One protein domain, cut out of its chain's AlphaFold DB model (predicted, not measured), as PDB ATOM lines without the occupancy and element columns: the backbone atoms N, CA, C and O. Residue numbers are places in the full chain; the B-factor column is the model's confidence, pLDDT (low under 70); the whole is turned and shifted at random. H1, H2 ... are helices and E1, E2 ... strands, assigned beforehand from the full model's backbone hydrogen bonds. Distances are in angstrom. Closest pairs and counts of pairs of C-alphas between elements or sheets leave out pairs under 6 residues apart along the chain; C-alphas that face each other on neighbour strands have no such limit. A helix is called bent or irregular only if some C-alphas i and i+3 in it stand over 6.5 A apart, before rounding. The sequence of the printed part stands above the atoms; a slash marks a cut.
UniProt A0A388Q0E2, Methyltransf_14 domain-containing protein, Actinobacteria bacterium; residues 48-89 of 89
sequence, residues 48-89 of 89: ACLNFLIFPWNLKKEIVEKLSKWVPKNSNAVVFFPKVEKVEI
ATOM      1  N   ALA A  48      22.493 -20.605  36.299       68.00
ATOM      2  CA  ALA A  48      21.264 -21.253  35.841       68.00
ATOM      3  C   ALA A  48      21.438 -21.931  34.464       68.00
ATOM      4  O   ALA A  48      21.438 -21.285  33.418       68.00
ATOM      5  N   CYS A  49      21.550 -23.261  34.474       80.31
ATOM      6  CA  CYS A  49      21.526 -24.103  33.279       80.31
ATOM      7  C   CYS A  49      20.098 -24.171  32.723       80.31
ATOM      8  O   CYS A  49      19.237 -24.851  33.286       80.31
ATOM      9  N   LEU A  50      19.843 -23.511  31.592       89.44
ATOM     10  CA  LEU A  50      18.546 -23.570  30.918       89.44
ATOM     11  C   LEU A  50      18.502 -24.715  29.907       89.44
ATOM     12  O   LEU A  50      19.467 -24.970  29.192       89.44
ATOM     13  N   ASN A  51      17.358 -25.389  29.810       91.38
ATOM     14  CA  ASN A  51      17.108 -26.385  28.772       91.38
ATOM     15  C   ASN A  51      16.025 -25.862  27.819       91.38
ATOM     16  O   ASN A  51      14.918 -25.541  28.247       91.38
ATOM     17  N   PHE A  52      16.342 -25.800  26.529       93.75
ATOM     18  CA  PHE A  52      15.452 -25.345  25.464       93.75
ATOM     19  C   PHE A  52      14.972 -26.535  24.643       93.75
ATOM     20  O   PHE A  52      15.775 -27.216  24.009       93.75
ATOM     21  N   LEU A  53      13.663 -26.779  24.607       93.88
ATOM     22  CA  LEU A  53      13.078 -27.824  23.768       93.88
ATOM     23  C   LEU A  53      12.697 -27.238  22.401       93.88
ATOM     24  O   LEU A  53      11.830 -26.368  22.311       93.88
ATOM     25  N   ILE A  54      13.343 -27.699  21.329       94.69
ATOM     26  CA  ILE A  54      13.140 -27.168  19.976       94.69
ATOM     27  C   ILE A  54      12.090 -28.011  19.245       94.69
ATOM     28  O   ILE A  54      12.369 -29.124  18.799       94.69
ATOM     29  N   PHE A  55      10.889 -27.451  19.084       92.25
ATOM     30  CA  PHE A  55       9.794 -28.064  18.323       92.25
ATOM     31  C   PHE A  55       9.968 -28.027  16.799       92.25
ATOM     32  O   PHE A  55       9.799 -29.075  16.170       92.25
ATOM     33  N   PRO A  56      10.314 -26.885  16.171       93.06
ATOM     34  CA  PRO A  56      10.621 -26.846  14.743       93.06
ATOM     35  C   PRO A  56      12.032 -27.404  14.511       93.06
ATOM     36  O   PRO A  56      12.986 -26.680  14.231       93.06
ATOM     37  N   TRP A  57      12.178 -28.719  14.679       91.44
ATOM     38  CA  TRP A  57      13.450 -29.446  14.628       91.44
ATOM     39  C   TRP A  57      14.184 -29.279  13.289       91.44
ATOM     40  O   TRP A  57      15.412 -29.306  13.251       91.44
ATOM     41  N   ASN A  58      13.458 -29.024  12.197       92.94
ATOM     42  CA  ASN A  58      14.031 -28.701  10.890       92.94
ATOM     43  C   ASN A  58      14.809 -27.367  10.879       92.94
ATOM     44  O   ASN A  58      15.656 -27.172  10.013       92.94
ATOM     45  N   LEU A  59      14.558 -26.473  11.844       93.69
ATOM     46  CA  LEU A  59      15.255 -25.194  12.030       93.69
ATOM     47  C   LEU A  59      16.331 -25.250  13.130       93.69
ATOM     48  O   LEU A  59      16.846 -24.211  13.538       93.69
ATOM     49  N   LYS A  60      16.700 -26.452  13.605       93.31
ATOM     50  CA  LYS A  60      17.669 -26.670  14.696       93.31
ATOM     51  C   LYS A  60      18.900 -25.768  14.595       93.31
ATOM     52  O   LYS A  60      19.219 -25.082  15.559       93.31
ATOM     53  N   LYS A  61      19.589 -25.781  13.448       94.25
ATOM     54  CA  LYS A  61      20.854 -25.050  13.265       94.25
ATOM     55  C   LYS A  61      20.677 -23.549  13.513       94.25
ATOM     56  O   LYS A  61      21.394 -22.976  14.321       94.25
ATOM     57  N   GLU A  62      19.687 -22.946  12.864       96.12
ATOM     58  CA  GLU A  62      19.399 -21.517  12.988       96.12
ATOM     59  C   GLU A  62      18.981 -21.142  14.417       96.12
ATOM     60  O   GLU A  62      19.425 -20.128  14.953       96.12
ATOM     61  N   ILE A  63      18.146 -21.965  15.056       95.25
ATOM     62  CA  ILE A  63      17.662 -21.700  16.416       95.25
ATOM     63  C   ILE A  63      18.805 -21.788  17.426       95.25
ATOM     64  O   ILE A  63      18.941 -20.890  18.253       95.25
ATOM     65  N   VAL A  64      19.661 -22.811  17.341       94.62
ATOM     66  CA  VAL A  64      20.835 -22.946  18.220       94.62
ATOM     67  C   VAL A  64      21.791 -21.760  18.043       94.62
ATOM     68  O   VAL A  64      22.210 -21.171  19.036       94.62
ATOM     69  N   GLU A  65      22.062 -21.333  16.803       95.44
ATOM     70  CA  GLU A  65      22.884 -20.144  16.514       95.44
ATOM     71  C   GLU A  65      22.283 -18.837  17.059       95.44
ATOM     72  O   GLU A  65      23.011 -17.893  17.374       95.44
ATOM     73  N   LYS A  66      20.953 -18.734  17.151       94.50
ATOM     74  CA  LYS A  66      20.281 -17.579  17.765       94.50
ATOM     75  C   LYS A  66      20.314 -17.646  19.289       94.50
ATOM     76  O   LYS A  66      20.509 -16.605  19.914       94.50
ATOM     77  N   LEU A  67      20.123 -18.826  19.880       93.19
ATOM     78  CA  LEU A  67      20.163 -19.022  21.330       93.19
ATOM     79  C   LEU A  67      21.553 -18.705  21.894       93.19
ATOM     80  O   LEU A  67      21.651 -17.924  22.838       93.19
ATOM     81  N   SER A  68      22.625 -19.196  21.261       91.50
ATOM     82  CA  SER A  68      24.013 -19.010  21.730       91.50
ATOM     83  C   SER A  68      24.462 -17.555  21.869       91.50
ATOM     84  O   SER A  68      25.441 -17.263  22.550       91.50
ATOM     85  N   LYS A  69      23.735 -16.612  21.263       91.88
ATOM     86  CA  LYS A  69      24.031 -15.178  21.348       91.88
ATOM     87  C   LYS A  69      23.634 -14.538  22.673       91.88
ATOM     88  O   LYS A  69      24.093 -13.431  22.945       91.88
ATOM     89  N   TRP A  70      22.744 -15.153  23.450       88.94
ATOM     90  CA  TRP A  70      22.171 -14.495  24.629       88.94
ATOM     91  C   TRP A  70      21.864 -15.421  25.810       88.94
ATOM     92  O   TRP A  70      21.660 -14.911  26.911       88.94
ATOM     93  N   VAL A  71      21.817 -16.743  25.625       88.62
ATOM     94  CA  VAL A  71      21.587 -17.679  26.739       88.62
ATOM     95  C   VAL A  71      22.880 -17.942  27.534       88.62
ATOM     96  O   VAL A  71      23.974 -17.788  26.986       88.62
ATOM     97  N   PRO A  72      22.795 -18.362  28.811       86.31
ATOM     98  CA  PRO A  72      23.968 -18.770  29.591       86.31
ATOM     99  C   PRO A  72      24.738 -19.935  28.944       86.31
ATOM    100  O   PRO A  72      24.116 -20.877  28.458       86.31
ATOM    101  N   LYS A  73      26.080 -19.914  29.002       82.81
ATOM    102  CA  LYS A  73      26.989 -20.889  28.341       82.81
ATOM    103  C   LYS A  73      26.876 -22.350  28.809       82.81
ATOM    104  O   LYS A  73      27.512 -23.227  28.248       82.81
ATOM    105  N   ASN A  74      26.171 -22.614  29.903       86.12
ATOM    106  CA  ASN A  74      25.908 -23.968  30.399       86.12
ATOM    107  C   ASN A  74      24.510 -24.471  29.993       86.12
ATOM    108  O   ASN A  74      24.063 -25.511  30.477       86.12
ATOM    109  N   SER A  75      23.806 -23.721  29.141       91.25
ATOM    110  CA  SER A  75      22.478 -24.075  28.652       91.25
ATOM    111  C   SER A  75      22.545 -25.151  27.575       91.25
ATOM    112  O   SER A  75      23.567 -25.376  26.932       91.25
ATOM    113  N   ASN A  76      21.419 -25.815  27.353       94.50
ATOM    114  CA  ASN A  76      21.309 -26.893  26.386       94.50
ATOM    115  C   ASN A  76      20.082 -26.699  25.503       94.50
ATOM    116  O   ASN A  76      19.029 -26.271  25.972       94.50
ATOM    117  N   ALA A  77      20.187 -27.097  24.244       94.75
ATOM    118  CA  ALA A  77      19.055 -27.341  23.368       94.75
ATOM    119  C   ALA A  77      18.779 -28.846  23.283       94.75
ATOM    120  O   ALA A  77      19.696 -29.662  23.221       94.75
ATOM    121  N   VAL A  78      17.506 -29.217  23.240       94.94
ATOM    122  CA  VAL A  78      17.051 -30.589  23.032       94.94
ATOM    123  C   VAL A  78      16.148 -30.610  21.806       94.94
ATOM    124  O   VAL A  78      15.123 -29.929  21.760       94.94
ATOM    125  N   VAL A  79      16.529 -31.403  20.807       93.94
ATOM    126  CA  VAL A  79      15.669 -31.770  19.672       93.94
ATOM    127  C   VAL A  79      15.204 -33.205  19.866       93.94
ATOM    128  O   VAL A  79      15.933 -34.024  20.416       93.94
ATOM    129  N   PHE A  80      13.986 -33.518  19.433       90.00
ATOM    130  CA  PHE A  80      13.374 -34.835  19.656       90.00
ATOM    131  C   PHE A  80      13.103 -35.623  18.367       90.00
ATOM    132  O   PHE A  80      12.633 -36.756  18.436       90.00
ATOM    133  N   PHE A  81      13.420 -35.063  17.196       89.19
ATOM    134  CA  PHE A  81      13.240 -35.719  15.901       89.19
ATOM    135  C   PHE A  81      14.493 -35.567  15.019       89.19
ATOM    136  O   PHE A  81      15.085 -34.487  15.005       89.19
ATOM    137  N   PRO A  82      14.903 -36.607  14.260       89.12
ATOM    138  CA  PRO A  82      14.340 -37.967  14.219       89.12
ATOM    139  C   PRO A  82      14.703 -38.817  15.445       89.12
ATOM    140  O   PRO A  82      14.169 -39.907  15.626       89.12
ATOM    141  N   LYS A  83      15.627 -38.333  16.277       91.50
ATOM    142  CA  LYS A  83      16.019 -38.930  17.553       91.50
ATOM    143  C   LYS A  83      16.203 -37.816  18.575       91.50
ATOM    144  O   LYS A  83      16.424 -36.667  18.197       91.50
ATOM    145  N   VAL A  84      16.130 -38.175  19.853       94.19
ATOM    146  CA  VAL A  84      16.456 -37.246  20.935       94.19
ATOM    147  C   VAL A  84      17.951 -36.954  20.904       94.19
ATOM    148  O   VAL A  84      18.767 -37.871  20.957       94.19
ATOM    149  N   GLU A  85      18.296 -35.678  20.818       94.25
ATOM    150  CA  GLU A  85      19.671 -35.193  20.825       94.25
ATOM    151  C   GLU A  85      19.754 -33.951  21.708       94.25
ATOM    152  O   GLU A  85      18.945 -33.026  21.587       94.25
ATOM    153  N   LYS A  86      20.754 -33.944  22.588       94.88
ATOM    154  CA  LYS A  86      21.112 -32.806  23.427       94.88
ATOM    155  C   LYS A  86      22.304 -32.088  22.796       94.88
ATOM    156  O   LYS A  86      23.302 -32.726  22.477       94.88
ATOM    157  N   VAL A  87      22.189 -30.776  22.635       92.69
ATOM    158  CA  VAL A  87      23.213 -29.891  22.076       92.69
ATOM    159  C   VAL A  87      23.574 -28.863  23.138       92.69
ATOM    160  O   VAL A  87      22.695 -28.158  23.628       92.69
ATOM    161  N   GLU A  88      24.845 -28.795  23.506       91.81
ATOM    162  CA  GLU A  88      25.364 -27.742  24.386       91.81
ATOM    163  C   GLU A  88      25.405 -26.419  23.611       91.81
ATOM    164  O   GLU A  88      25.757 -26.410  22.427       91.81
ATOM    165  N   ILE A  89      24.968 -25.329  24.252       88.12
ATOM    166  CA  ILE A  89      24.879 -23.991  23.646       88.12
ATOM    167  C   ILE A  89      26.041 -23.112  24.100       88.12
ATOM    168  O   ILE A  89      26.258 -23.017  25.326       88.12
TER     169      ILE A  89
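What this domain is: This is residues 48 to 89 of the 89 residues of the protein "Methyltransf_14 domain-containing protein" of Actinobacteria bacterium (UniProt A0A388Q0E2). A small sheet of three short strands has one helix, H1, over one of its faces, running along the strands over the inner strand E2, while the other face is bare. The chain goes from the edge strand E1 through H1 to E2, and then folds back in a hairpin to the other edge strand, E3. The printed part has 42 residues, with one named helix and three named strands in the order E1, H1, E2, E3; the sheet runs E1, E2, E3 and is mixed, and the class is mixed, helices and strands. The whole is compact, with a radius of gyration of the C-alphas of 9.6 A, and elongated in outline, spanning 27 by 17 by 12 A.

Where its parts are: E1 is residues 51 to 54, 9.7 A from first to last C-alpha, and begins at C-alpha 51 at (17.108, -26.385, 28.772). H1 is residues 57 to 67, 14.1 A long, beginning at C-alpha 57 at (13.450, -29.446, 14.628). It is irregular: C-alphas 58 and 61 are 8.1 A apart. E2 is residues 76 to 79, 10.0 A long. E3 is residues 85 to 88, also 10.0 A long, and ends at C-alpha 88 at (25.364, -27.742, 24.386).

How they stand to each other: E1 and E2 are parallel neighbours, with 28 degrees between their directions; N 52 and O 76 are 2.8 A apart and N 54 and O 78 are 2.9 A apart, within hydrogen-bond range. E1, H1 and E2 form a strand-helix-strand unit, two parallel neighbour strands with a helix between them along the chain, and its crossover is right-handed. E2 and E3 form a hairpin, antiparallel at 157 degrees, with N 77 and O 87 at 2.8 A and N 85 and O 79 at 2.9 A, within hydrogen-bond range. H1 is on the sheet at a height over the sheet of 8.7 A, giving two layers, a helix on one face of a sheet. It lies over E2 and runs along the strands, at 6 degrees to E2 on the local plane. The closest C-alphas of H1 and E2 are those of Trp 57 and Val 79, 6.0 A apart; those of E1 and H1 are Ile 54 and Lys 60, 7.0 A apart. In H1, 5 of 7 O i to N i+4 pairs are within hydrogen-bond range.

The domain as a whole: The two C-alphas farthest apart are those of Ala 48 and Pro 82, at 28.2 A. The printed part has no cut and ends at residue 89, the chain's last residue. The links E1 to H1 and E2 to E3 are tight, and H1 to E2, with 8 residues between them, is short. The mean pLDDT of the printed part is 91.3, and residue 48 is under 70.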